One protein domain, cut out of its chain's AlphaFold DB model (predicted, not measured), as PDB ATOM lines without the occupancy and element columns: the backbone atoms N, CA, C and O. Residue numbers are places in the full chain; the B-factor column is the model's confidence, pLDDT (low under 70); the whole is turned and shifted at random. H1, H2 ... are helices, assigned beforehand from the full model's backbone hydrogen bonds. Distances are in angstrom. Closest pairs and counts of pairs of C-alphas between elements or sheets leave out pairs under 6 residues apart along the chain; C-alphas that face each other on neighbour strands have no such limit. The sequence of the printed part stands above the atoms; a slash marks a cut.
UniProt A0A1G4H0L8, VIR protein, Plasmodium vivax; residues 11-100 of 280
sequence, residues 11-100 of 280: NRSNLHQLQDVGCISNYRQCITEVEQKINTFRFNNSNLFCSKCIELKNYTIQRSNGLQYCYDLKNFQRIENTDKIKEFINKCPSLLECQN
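AT A GLANCE: This is residues 11 to 100 of the 280 residues of the protein "VIR protein" of Plasmodium vivax (UniProt A0A1G4H0L8). Picture a long helical hairpin, with H2 folding back beside the later part of the much longer H1. H3 turns steeply onto H1 past the end of H2, the chain then doubles back so that H4 packs on H1 near the hairpin's link, and short H5 packs on the beginning of H2. The printed part has 90 residues with five named helices, H1 to H5 in chain order, and no named strand, an all-helix domain. It is loose, with a radius of gyration of the C-alphas of 15.9 A, and a rod spanning 57 by 23 by 17 A.

HOW THE PARTS SIT: Start at the hub, H1, residues 11 to 40. Its residues 30 to 38 alone touch H2, residues 49 to 65, in a helical hairpin at a shallow tilt of 6 degrees, opposite ways; the closest C-alphas, Val 34 and Thr 60, are 6.5 A apart. Residues 20 to 27 of H1 alone touch H3, residues 68 to 74, at a steep tilt of 62 degrees, with C-alphas 23 and 70 closest at 5.3 A. Residues 34 to 38 of H1 alone touch H4, residues 83 to 91, at a steep tilt of 46 degrees; C-alphas 35 and 85 are closest at 6.8 A. Residues 50 to 54 of H2 alone only just touch H5, residues 95 to 99, with 3 pairs of C-alphas within 8 A, those of Cys 50 and Cys 98 closest at 5.8 A. H1 and H5 are apart. In H1 to H5 every O i to N i+4 pair is within hydrogen-bond range.

IN THESE COORDINATES: Find C-alpha 11 at (56.643, -12.179, 39.142); from there H1 runs 43.4 A to C-alpha 40. H2 runs 24.3 A, H4 12.2 A and H3 10.1 A; H5 ends at C-alpha 99, (9.582, -32.065, 17.581).

THE WHOLE: C-alphas 11 and 100 are the two farthest apart, 57.9 A. The printed part has no cut and no long link. Look for pLDDT under 70 at residues 11 to 12 and 45 to 46.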
ATOM      1  N   ASN A  11      57.949 -12.713  39.524       63.81
ATOM      2  CA  ASN A  11      56.643 -12.179  39.142       63.81
ATOM      3  C   ASN A  11      55.887 -13.151  38.213       63.81
ATOM      4  O   ASN A  11      54.663 -13.238  38.283       63.81
ATOM      5  N   ARG A  12      56.600 -13.932  37.382       63.09
ATOM      6  CA  ARG A  12      55.984 -14.919  36.479       63.09
ATOM      7  C   ARG A  12      55.456 -16.151  37.221       63.09
ATOM      8  O   ARG A  12      54.377 -16.624  36.881       63.09
ATOM      9  N   SER A  13      56.171 -16.660  38.227       72.44
ATOM     10  CA  SER A  13      55.677 -17.773  39.056       72.44
ATOM     11  C   SER A  13      54.465 -17.356  39.888       72.44
ATOM     12  O   SER A  13      53.504 -18.114  39.981       72.44
ATOM     13  N   ASN A  14      54.468 -16.130  40.416       73.88
ATOM     14  CA  ASN A  14      53.358 -15.609  41.211       73.88
ATOM     15  C   ASN A  14      52.105 -15.381  40.344       73.88
ATOM     16  O   ASN A  14      51.000 -15.722  40.761       73.88
ATOM     17  N   LEU A  15      52.265 -14.874  39.114       74.69
ATOM     18  CA  LEU A  15      51.157 -14.732  38.162       74.69
ATOM     19  C   LEU A  15      50.548 -16.090  37.776       74.69
ATOM     20  O   LEU A  15      49.327 -16.220  37.772       74.69
ATOM     21  N   HIS A  16      51.381 -17.105  37.516       76.12
ATOM     22  CA  HIS A  16      50.904 -18.467  37.247       76.12
ATOM     23  C   HIS A  16      50.157 -19.065  38.449       76.12
ATOM     24  O   HIS A  16      49.096 -19.648  38.264       76.12
ATOM     25  N   GLN A  17      50.625 -18.860  39.687       76.19
ATOM     26  CA  GLN A  17      49.891 -19.302  40.886       76.19
ATOM     27  C   GLN A  17      48.524 -18.611  41.043       76.19
ATOM     28  O   GLN A  17      47.550 -19.254  41.432       76.19
ATOM     29  N   LEU A  18      48.416 -17.321  40.710       75.69
ATOM     30  CA  LEU A  18      47.134 -16.605  40.726       75.69
ATOM     31  C   LEU A  18      46.177 -17.120  39.636       75.69
ATOM     32  O   LEU A  18      44.991 -17.315  39.904       75.69
ATOM     33  N   GLN A  19      46.691 -17.397  38.432       80.88
ATOM     34  CA  GLN A  19      45.928 -18.011  37.336       80.88
ATOM     35  C   GLN A  19      45.457 -19.430  37.695       80.88
ATOM     36  O   GLN A  19      44.291 -19.763  37.478       80.88
ATOM     37  N   ASP A  20      46.319 -20.230  38.324       82.88
ATOM     38  CA  ASP A  20      46.015 -21.574  38.819       82.88
ATOM     39  C   ASP A  20      44.855 -21.580  39.823       82.88
ATOM     40  O   ASP A  20      43.887 -22.328  39.656       82.88
ATOM     41  N   VAL A  21      44.935 -20.736  40.859       87.06
ATOM     42  CA  VAL A  21      43.900 -20.621  41.900       87.06
ATOM     43  C   VAL A  21      42.586 -20.111  41.306       87.06
ATOM     44  O   VAL A  21      41.528 -20.678  41.593       87.06
ATOM     45  N   GLY A  22      42.647 -19.113  40.417       90.44
ATOM     46  CA  GLY A  22      41.484 -18.625  39.673       90.44
ATOM     47  C   GLY A  22      40.811 -19.730  38.853       90.44
ATOM     48  O   GLY A  22      39.597 -19.913  38.944       90.44
ATOM     49  N   CYS A  23      41.587 -20.535  38.123       92.56
ATOM     50  CA  CYS A  23      41.059 -21.657  37.347       92.56
ATOM     51  C   CYS A  23      40.428 -22.757  38.214       92.56
ATOM     52  O   CYS A  23      39.350 -23.247  37.873       92.56
ATOM     53  N   ILE A  24      41.044 -23.124  39.345       92.38
ATOM     54  CA  ILE A  24      40.468 -24.089  40.300       92.38
ATOM     55  C   ILE A  24      39.124 -23.577  40.842       92.38
ATOM     56  O   ILE A  24      38.156 -24.341  40.907       92.38
ATOM     57  N   SER A  25      39.056 -22.294  41.210       93.81
ATOM     58  CA  SER A  25      37.841 -21.660  41.733       93.81
ATOM     59  C   SER A  25      36.729 -21.622  40.683       93.81
ATOM     60  O   SER A  25      35.643 -22.153  40.914       93.81
ATOM     61  N   ASN A  26      37.020 -21.082  39.497       94.06
ATOM     62  CA  ASN A  26      36.050 -20.921  38.411       94.06
ATOM     63  C   ASN A  26      35.489 -22.270  37.933       94.06
ATOM     64  O   ASN A  26      34.288 -22.389  37.691       94.06
ATOM     65  N   TYR A  27      36.329 -23.308  37.853       95.31
ATOM     66  CA  TYR A  27      35.903 -24.669  37.511       95.31
ATOM     67  C   TYR A  27      34.942 -25.256  38.559       95.31
ATOM     68  O   TYR A  27      33.852 -25.717  38.212       95.31
ATOM     69  N   ARG A  28      35.292 -25.178  39.854       95.00
ATOM     70  CA  ARG A  28      34.440 -25.663  40.958       95.00
ATOM     71  C   ARG A  28      33.117 -24.904  41.052       95.00
ATOM     72  O   ARG A  28      32.069 -25.528  41.232       95.00
ATOM     73  N   GLN A  29      33.151 -23.581  40.901       95.94
ATOM     74  CA  GLN A  29      31.953 -22.745  40.875       95.94
ATOM     75  C   GLN A  29      31.048 -23.122  39.696       95.94
ATOM     76  O   GLN A  29      29.852 -23.321  39.884       95.94
ATOM     77  N   CYS A  30      31.612 -23.298  38.499       96.19
ATOM     78  CA  CYS A  30      30.848 -23.650  37.306       96.19
ATOM     79  C   CYS A  30      30.162 -25.023  37.417       96.19
ATOM     80  O   CYS A  30      28.977 -25.130  37.099       96.19
ATOM     81  N   ILE A  31      30.852 -26.047  37.945       96.06
ATOM     82  CA  ILE A  31      30.220 -27.339  38.275       96.06
ATOM     83  C   ILE A  31      29.063 -27.124  39.253       96.06
ATOM     84  O   ILE A  31      27.962 -27.610  39.014       96.06
ATOM     85  N   THR A  32      29.287 -26.357  40.323       96.69
ATOM     86  CA  THR A  32      28.277 -26.117  41.365       96.69
ATOM     87  C   THR A  32      27.030 -25.418  40.806       96.69
ATOM     88  O   THR A  32      25.914 -25.849  41.085       96.69
ATOM     89  N   GLU A  33      27.193 -24.386  39.973       96.38
ATOM     90  CA  GLU A  33      26.082 -23.668  39.328       96.38
ATOM     91  C   GLU A  33      25.291 -24.551  38.346       96.38
ATOM     92  O   GLU A  33      24.061 -24.466  38.286       96.38
ATOM     93  N   VAL A  34      25.973 -25.420  37.589       97.19
ATOM     94  CA  VAL A  34      25.326 -26.372  36.673       97.19
ATOM     95  C   VAL A  34      24.590 -27.465  37.452       97.19
ATOM     96  O   VAL A  34      23.414 -27.712  37.182       97.19
ATOM     97  N   GLU A  35      25.222 -28.079  38.459       96.31
ATOM     98  CA  GLU A  35      24.581 -29.092  39.306       96.31
ATOM     99  C   GLU A  35      23.369 -28.532  40.057       96.31
ATOM    100  O   GLU A  35      22.334 -29.193  40.112       96.31
ATOM    101  N   GLN A  36      23.435 -27.306  40.586       96.56
ATOM    102  CA  GLN A  36      22.279 -26.655  41.213       96.56
ATOM    103  C   GLN A  36      21.112 -26.505  40.231       96.56
ATOM    104  O   GLN A  36      19.983 -26.873  40.562       96.56
ATOM    105  N   LYS A  37      21.369 -26.038  39.001       95.12
ATOM    106  CA  LYS A  37      20.335 -25.937  37.960       95.12
ATOM    107  C   LYS A  37      19.734 -27.305  37.621       95.12
ATOM    108  O   LYS A  37      18.510 -27.411  37.550       95.12
ATOM    109  N   ILE A  38      20.558 -28.347  37.498       94.12
ATOM    110  CA  ILE A  38      20.115 -29.734  37.277       94.12
ATOM    111  C   ILE A  38      19.261 -30.240  38.451       94.12
ATOM    112  O   ILE A  38      18.192 -30.796  38.227       94.12
ATOM    113  N   ASN A  39      19.656 -29.981  39.698       92.50
ATOM    114  CA  ASN A  39      18.896 -30.391  40.885       92.50
ATOM    115  C   ASN A  39      17.539 -29.669  41.002       92.50
ATOM    116  O   ASN A  39      16.581 -30.231  41.530       92.50
ATOM    117  N   THR A  40      17.420 -28.441  40.483       91.25
ATOM    118  CA  THR A  40      16.125 -27.737  40.373       91.25
ATOM    119  C   THR A  40      15.275 -28.180  39.175       91.25
ATOM    120  O   THR A  40      14.087 -27.845  39.104       91.25
ATOM    121  N   PHE A  41      15.850 -28.924  38.227       90.00
ATOM    122  CA  PHE A  41      15.178 -29.331  37.001       90.00
ATOM    123  C   PHE A  41      14.188 -30.476  37.258       90.00
ATOM    124  O   PHE A  41      14.533 -31.528  37.792       90.00
ATOM    125  N   ARG A  42      12.935 -30.297  36.829       83.69
ATOM    126  CA  ARG A  42      11.871 -31.298  36.986       83.69
ATOM    127  C   ARG A  42      11.622 -32.036  35.671       83.69
ATOM    128  O   ARG A  42      11.090 -31.455  34.731       83.69
ATOM    129  N   PHE A  43      11.948 -33.329  35.651       75.06
ATOM    130  CA  PHE A  43      11.728 -34.257  34.528       75.06
ATOM    131  C   PHE A  43      10.250 -34.605  34.261       75.06
ATOM    132  O   PHE A  43       9.947 -35.349  33.334       75.06
ATOM    133  N   ASN A  44       9.319 -34.093  35.071       74.06
ATOM    134  CA  ASN A  44       7.879 -34.287  34.914       74.06
ATOM    135  C   ASN A  44       7.407 -33.879  33.502       74.06
ATOM    136  O   ASN A  44       7.931 -32.917  32.936       74.06
ATOM    137  N   ASN A  45       6.352 -34.541  33.001       62.62
ATOM    138  CA  ASN A  45       5.719 -34.339  31.681       62.62
ATOM    139  C   ASN A  45       5.056 -32.952  31.503       62.62
ATOM    140  O   ASN A  45       3.859 -32.834  31.251       62.62
ATOM    141  N   SER A  46       5.831 -31.882  31.645       67.81
ATOM    142  CA  SER A  46       5.444 -30.532  31.262       67.81
ATOM    143  C   SER A  46       5.738 -30.315  29.781       67.81
ATOM    144  O   SER A  46       6.775 -30.749  29.276       67.81
ATOM    145  N   ASN A  47       4.891 -29.542  29.103       71.25
ATOM    146  CA  ASN A  47       5.100 -29.138  27.703       71.25
ATOM    147  C   ASN A  47       6.412 -28.346  27.486       71.25
ATOM    148  O   ASN A  47       6.817 -28.112  26.352       71.25
ATOM    149  N   LEU A  48       7.080 -27.935  28.572       82.62
ATOM    150  CA  LEU A  48       8.343 -27.198  28.574       82.62
ATOM    151  C   LEU A  48       9.575 -28.084  28.830       82.62
ATOM    152  O   LEU A  48      10.685 -27.564  28.730       82.62
ATOM    153  N   PHE A  49       9.418 -29.380  29.148       87.12
ATOM    154  CA  PHE A  49      10.535 -30.288  29.470       87.12
ATOM    155  C   PHE A  49      11.628 -30.235  28.397       87.12
ATOM    156  O   PHE A  49      12.763 -29.876  28.694       87.12
ATOM    157  N   CYS A  50      11.259 -30.496  27.141       87.75
ATOM    158  CA  CYS A  50      12.172 -30.476  25.999       87.75
ATOM    159  C   CYS A  50      12.921 -29.145  25.846       87.75
ATOM    160  O   CYS A  50      14.147 -29.131  25.759       87.75
ATOM    161  N   SER A  51      12.192 -28.024  25.867       88.62
ATOM    162  CA  SER A  51      12.781 -26.688  25.724       88.62
ATOM    163  C   SER A  51      13.789 -26.401  26.839       88.62
ATOM    164  O   SER A  51      14.929 -26.055  26.543       88.62
ATOM    165  N   LYS A  52      13.415 -26.644  28.102       91.50
ATOM    166  CA  LYS A  52      14.282 -26.396  29.264       91.50
ATOM    167  C   LYS A  52      15.471 -27.357  29.348       91.50
ATOM    168  O   LYS A  52      16.528 -26.970  29.835       91.50
ATOM    169  N   CYS A  53      15.325 -28.607  28.896       92.88
ATOM    170  CA  CYS A  53      16.431 -29.570  28.887       92.88
ATOM    171  C   CYS A  53      17.493 -29.149  27.860       92.88
ATOM    172  O   CYS A  53      18.683 -29.124  28.168       92.88
ATOM    173  N   ILE A  54      17.057 -28.733  26.665       91.62
ATOM    174  CA  ILE A  54      17.933 -28.197  25.615       91.62
ATOM    175  C   ILE A  54      18.568 -26.866  26.054       91.62
ATOM    176  O   ILE A  54      19.768 -26.684  25.878       91.62
ATOM    177  N   GLU A  55      17.807 -25.970  26.690       93.25
ATOM    178  CA  GLU A  55      18.313 -24.719  27.276       93.25
ATOM    179  C   GLU A  55      19.438 -24.978  28.294       93.25
ATOM    180  O   GLU A  55      20.531 -24.424  28.166       93.25
ATOM    181  N   LEU A  56      19.216 -25.872  29.267       95.00
ATOM    182  CA  LEU A  56      20.201 -26.184  30.308       95.00
ATOM    183  C   LEU A  56      21.419 -26.956  29.760       95.00
ATOM    184  O   LEU A  56      22.548 -26.714  30.190       95.00
ATOM    185  N   LYS A  57      21.223 -27.822  28.758       94.69
ATOM    186  CA  LYS A  57      22.305 -28.485  28.005       94.69
ATOM    187  C   LYS A  57      23.174 -27.462  27.263       94.69
ATOM    188  O   LYS A  57      24.395 -27.491  27.403       94.69
ATOM    189  N   ASN A  58      22.560 -26.504  26.570       94.44
ATOM    190  CA  ASN A  58      23.269 -25.433  25.862       94.44
ATOM    191  C   ASN A  58      24.007 -24.491  26.828       94.44
ATOM    192  O   ASN A  58      25.180 -24.197  26.603       94.44
ATOM    193  N   TYR A  59      23.372 -24.085  27.934       95.31
ATOM    194  CA  TYR A  59      24.007 -23.312  29.010       95.31
ATOM    195  C   TYR A  59      25.253 -24.021  29.561       95.31
ATOM    196  O   TYR A  59      26.301 -23.398  29.729       95.31
ATOM    197  N   THR A  60      25.160 -25.334  29.792       95.75
ATOM    198  CA  THR A  60      26.276 -26.148  30.297       95.75
ATOM    199  C   THR A  60      27.447 -26.168  29.316       95.75
ATOM    200  O   THR A  60      28.584 -25.919  29.712       95.75
ATOM    201  N   ILE A  61      27.181 -26.387  28.024       94.69
ATOM    202  CA  ILE A  61      28.205 -26.379  26.967       94.69
ATOM    203  C   ILE A  61      28.844 -24.986  26.832       94.69
ATOM    204  O   ILE A  61      30.067 -24.870  26.753       94.69
ATOM    205  N   GLN A  62      28.042 -23.915  26.863       95.75
ATOM    206  CA  GLN A  62      28.534 -22.536  26.796       95.75
ATOM    207  C   GLN A  62      29.451 -22.203  27.981       95.75
ATOM    208  O   GLN A  62      30.544 -21.667  27.790       95.75
ATOM    209  N   ARG A  63      29.033 -22.551  29.205       95.12
ATOM    210  CA  ARG A  63      29.828 -22.339  30.420       95.12
ATOM    211  C   ARG A  63      31.094 -23.195  30.456       95.12
ATOM    212  O   ARG A  63      32.129 -22.697  30.885       95.12
ATOM    213  N   SER A  64      31.038 -24.429  29.955       95.31
ATOM    214  CA  SER A  64      32.214 -25.289  29.799       95.31
ATOM    215  C   SER A  64      33.235 -24.691  28.827       95.31
ATOM    216  O   SER A  64      34.410 -24.581  29.164       95.31
ATOM    217  N   ASN A  65      32.803 -24.216  27.655       94.31
ATOM    218  CA  ASN A  65      33.708 -23.591  26.685       94.31
ATOM    219  C   ASN A  65      34.377 -22.312  27.230       94.31
ATOM    220  O   ASN A  65      35.518 -22.028  26.877       94.31
ATOM    221  N   GLY A  66      33.725 -21.591  28.152       92.88
ATOM    222  CA  GLY A  66      34.327 -20.471  28.890       92.88
ATOM    223  C   GLY A  66      35.495 -20.851  29.816       92.88
ATOM    224  O   GLY A  66      36.207 -19.968  30.284       92.88
ATOM    225  N   LEU A  67      35.724 -22.146  30.064       94.69
ATOM    226  CA  LEU A  67      36.812 -22.676  30.894       94.69
ATOM    227  C   LEU A  67      37.926 -23.354  30.082       94.69
ATOM    228  O   LEU A  67      38.804 -23.968  30.683       94.69
ATOM    229  N   GLN A  68      37.937 -23.223  28.748       93.00
ATOM    230  CA  GLN A  68      38.919 -23.881  27.870       93.00
ATOM    231  C   GLN A  68      40.372 -23.687  28.342       93.00
ATOM    232  O   GLN A  68      41.079 -24.667  28.551       93.00
ATOM    233  N   TYR A  69      40.770 -22.448  28.654       89.94
ATOM    234  CA  TYR A  69      42.090 -22.132  29.219       89.94
ATOM    235  C   TYR A  69      42.420 -22.924  30.500       89.94
ATOM    236  O   TYR A  69      43.559 -23.335  30.700       89.94
ATOM    237  N   CYS A  70      41.433 -23.180  31.361       92.06
ATOM    238  CA  CYS A  70      41.617 -23.955  32.587       92.06
ATOM    239  C   CYS A  70      41.687 -25.467  32.333       92.06
ATOM    240  O   CYS A  70      42.363 -26.171  33.085       92.06
ATOM    241  N   TYR A  71      41.038 -25.971  31.277       93.25
ATOM    242  CA  TYR A  71      41.242 -27.346  30.812       93.25
ATOM    243  C   TYR A  71      42.680 -27.526  30.311       93.25
ATOM    244  O   TYR A  71      43.364 -28.438  30.768       93.25
ATOM    245  N   ASP A  72      43.169 -26.599  29.484       89.56
ATOM    246  CA  ASP A  72      44.524 -26.644  28.917       89.56
ATOM    247  C   ASP A  72      45.625 -26.435  29.981       89.56
ATOM    248  O   ASP A  72      46.682 -27.060  29.920       89.56
ATOM    249  N   LEU A  73      45.379 -25.594  30.996       88.44
ATOM    250  CA  LEU A  73      46.328 -25.308  32.083       88.44
ATOM    251  C   LEU A  73      46.413 -26.424  33.142       88.44
ATOM    252  O   LEU A  73      47.458 -26.586  33.780       88.44
ATOM    253  N   LYS A  74      45.317 -27.159  33.390       87.38
ATOM    254  CA  LYS A  74      45.211 -28.112  34.517       87.38
ATOM    255  C   LYS A  74      44.825 -29.541  34.156       87.38
ATOM    256  O   LYS A  74      44.750 -30.370  35.060       87.38
ATOM    257  N   ASN A  75      44.607 -29.851  32.878       86.62
ATOM    258  CA  ASN A  75      44.066 -31.136  32.421       86.62
ATOM    259  C   ASN A  75      42.753 -31.516  33.139       86.62
ATOM    260  O   ASN A  75      42.471 -32.694  33.367       86.62
ATOM    261  N   PHE A  76      41.947 -30.520  33.529       90.62
ATOM    262  CA  PHE A  76      40.631 -30.775  34.105       90.62
ATOM    263  C   PHE A  76      39.703 -31.388  33.054       90.62
ATOM    264  O   PHE A  76      39.681 -30.974  31.893       90.62
ATOM    265  N   GLN A  77      38.892 -32.351  33.486       93.12
ATOM    266  CA  GLN A  77      37.840 -32.921  32.659       93.12
ATOM    267  C   GLN A  77      36.821 -31.831  32.287       93.12
ATOM    268  O   GLN A  77      36.380 -31.060  33.134       93.12
ATOM    269  N   ARG A  78      36.408 -31.790  31.018       95.00
ATOM    270  CA  ARG A  78      35.315 -30.927  30.548       95.00
ATOM    271  C   ARG A  78      34.025 -31.179  31.342       95.00
ATOM    272  O   ARG A  78      33.624 -32.335  31.479       95.00
ATOM    273  N   ILE A  79      33.373 -30.115  31.821       95.94
ATOM    274  CA  ILE A  79      32.242 -30.174  32.775       95.94
ATOM    275  C   ILE A  79      31.057 -31.013  32.267       95.94
ATOM    276  O   ILE A  79      30.427 -31.726  33.044       95.94
ATOM    277  N   GLU A  80      30.788 -31.016  30.960       94.31
ATOM    278  CA  GLU A  80      29.764 -31.860  30.326       94.31
ATOM    279  C   GLU A  80      30.021 -33.375  30.462       94.31
ATOM    280  O   GLU A  80      29.120 -34.172  30.210       94.31
ATOM    281  N   ASN A  81      31.226 -33.782  30.877       94.31
ATOM    282  CA  ASN A  81      31.610 -35.177  31.095       94.31
ATOM    283  C   ASN A  81      31.649 -35.595  32.578       94.31
ATOM    284  O   ASN A  81      31.822 -36.784  32.843       94.31
ATOM    285  N   THR A  82      31.484 -34.666  33.528       94.81
ATOM    286  CA  THR A  82      31.356 -34.979  34.963       94.81
ATOM    287  C   THR A  82      30.049 -35.735  35.215       94.81
ATOM    288  O   THR A  82      29.008 -35.331  34.703       94.81
ATOM    289  N   ASP A  83      30.076 -36.815  36.004       93.69
ATOM    290  CA  ASP A  83      29.042 -37.867  35.982       93.69
ATOM    291  C   ASP A  83      27.590 -37.368  36.057       93.69
ATOM    292  O   ASP A  83      26.811 -37.661  35.151       93.69
ATOM    293  N   LYS A  84      27.227 -36.549  37.059       93.62
ATOM    294  CA  LYS A  84      25.849 -36.021  37.204       93.62
ATOM    295  C   LYS A  84      25.401 -35.189  35.996       93.62
ATOM    296  O   LYS A  84      24.243 -35.225  35.585       93.62
ATOM    297  N   ILE A  85      26.331 -34.415  35.440       95.50
ATOM    298  CA  ILE A  85      26.092 -33.468  34.347       95.50
ATOM    299  C   ILE A  85      25.981 -34.231  33.023       95.50
ATOM    300  O   ILE A  85      25.057 -33.999  32.245       95.50
ATOM    301  N   LYS A  86      26.857 -35.216  32.818       95.75
ATOM    302  CA  LYS A  86      26.819 -36.172  31.709       95.75
ATOM    303  C   LYS A  86      25.529 -36.997  31.716       95.75
ATOM    304  O   LYS A  86      24.881 -37.137  30.682       95.75
ATOM    305  N   GLU A  87      25.114 -37.495  32.881       94.56
ATOM    306  CA  GLU A  87      23.855 -38.225  33.062       94.56
ATOM    307  C   GLU A  87      22.643 -37.350  32.701       94.56
ATOM    308  O   GLU A  87      21.771 -37.789  31.949       94.56
ATOM    309  N   PHE A  88      22.609 -36.093  33.156       93.75
ATOM    310  CA  PHE A  88      21.583 -35.125  32.757       93.75
ATOM    311  C   PHE A  88      21.576 -34.873  31.238       93.75
ATOM    312  O   PHE A  88      20.528 -34.974  30.598       93.75
ATOM    313  N   ILE A  89      22.740 -34.605  30.638       93.06
ATOM    314  CA  ILE A  89      22.890 -34.319  29.201       93.06
ATOM    315  C   ILE A  89      22.445 -35.499  28.323       93.06
ATOM    316  O   ILE A  89      21.903 -35.265  27.236       93.06
ATOM    317  N   ASN A  90      22.640 -36.734  28.801       91.62
ATOM    318  CA  ASN A  90      22.189 -37.972  28.161       91.62
ATOM    319  C   ASN A  90      20.685 -38.235  28.349       91.62
ATOM    320  O   ASN A  90      20.073 -38.876  27.499       91.62
ATOM    321  N   LYS A  91      20.075 -37.737  29.434       90.00
ATOM    322  CA  LYS A  91      18.618 -37.788  29.663       90.00
ATOM    323  C   LYS A  91      17.845 -36.699  28.910       90.00
ATOM    324  O   LYS A  91      16.627 -36.812  28.782       90.00
ATOM    325  N   CYS A  92      18.513 -35.655  28.413       89.81
ATOM    326  CA  CYS A  92      17.882 -34.667  27.543       89.81
ATOM    327  C   CYS A  92      17.736 -35.198  26.103       89.81
ATOM    328  O   CYS A  92      18.767 -35.393  25.447       89.81
ATOM    329  N   PRO A  93      16.499 -35.351  25.583       86.44
ATOM    330  CA  PRO A  93      16.257 -35.777  24.203       86.44
ATOM    331  C   PRO A  93      16.845 -34.803  23.174       86.44
ATOM    332  O   PRO A  93      17.110 -33.630  23.470       86.44
ATOM    333  N   SER A  94      17.035 -35.275  21.941       84.69
ATOM    334  CA  SER A  94      17.450 -34.412  20.831       84.69
ATOM    335  C   SER A  94      16.335 -33.452  20.393       84.69
ATOM    336  O   SER A  94      15.147 -33.672  20.629       84.69
ATOM    337  N   LEU A  95      16.712 -32.385  19.676       80.81
ATOM    338  CA  LEU A  95      15.754 -31.450  19.073       80.81
ATOM    339  C   LEU A  95      14.737 -32.174  18.164       80.81
ATOM    340  O   LEU A  95      13.568 -31.793  18.123       80.81
ATOM    341  N   LEU A  96      15.174 -33.233  17.471       80.25
ATOM    342  CA  LEU A  96      14.336 -34.020  16.570       80.25
ATOM    343  C   LEU A  96      13.307 -34.858  17.344       80.25
ATOM    344  O   LEU A  96      12.126 -34.816  17.007       80.25
ATOM    345  N   GLU A  97      13.726 -35.540  18.414       82.06
ATOM    346  CA  GLU A  97      12.826 -36.258  19.335       82.06
ATOM    347  C   GLU A  97      11.823 -35.313  20.014       82.06
ATOM    348  O   GLU A  97      10.681 -35.689  20.256       82.06
ATOM    349  N   CYS A  98      12.219 -34.070  20.292       80.50
ATOM    350  CA  CYS A  98      11.331 -33.061  20.867       80.50
ATOM    351  C   CYS A  98      10.248 -32.569  19.897       80.50
ATOM    352  O   CYS A  98       9.120 -32.305  20.317       80.50
ATOM    353  N   GLN A  99      10.563 -32.442  18.606       79.94
ATOM    354  CA  GLN A  99       9.582 -32.065  17.581       79.94
ATOM    355  C   GLN A  99       8.702 -33.259  17.186       79.94
ATOM    356  O   GLN A  99       7.478 -33.132  17.062       79.94
ATOM    357  N   ASN A 100       9.320 -34.430  17.034       73.06
ATOM    358  CA  ASN A 100       8.715 -35.679  16.589       73.06
ATOM    359  C   ASN A 100       8.963 -36.801  17.611       73.06
ATOM    360  O   ASN A 100       9.711 -37.736  17.325       73.06
TER     361      ASN A 100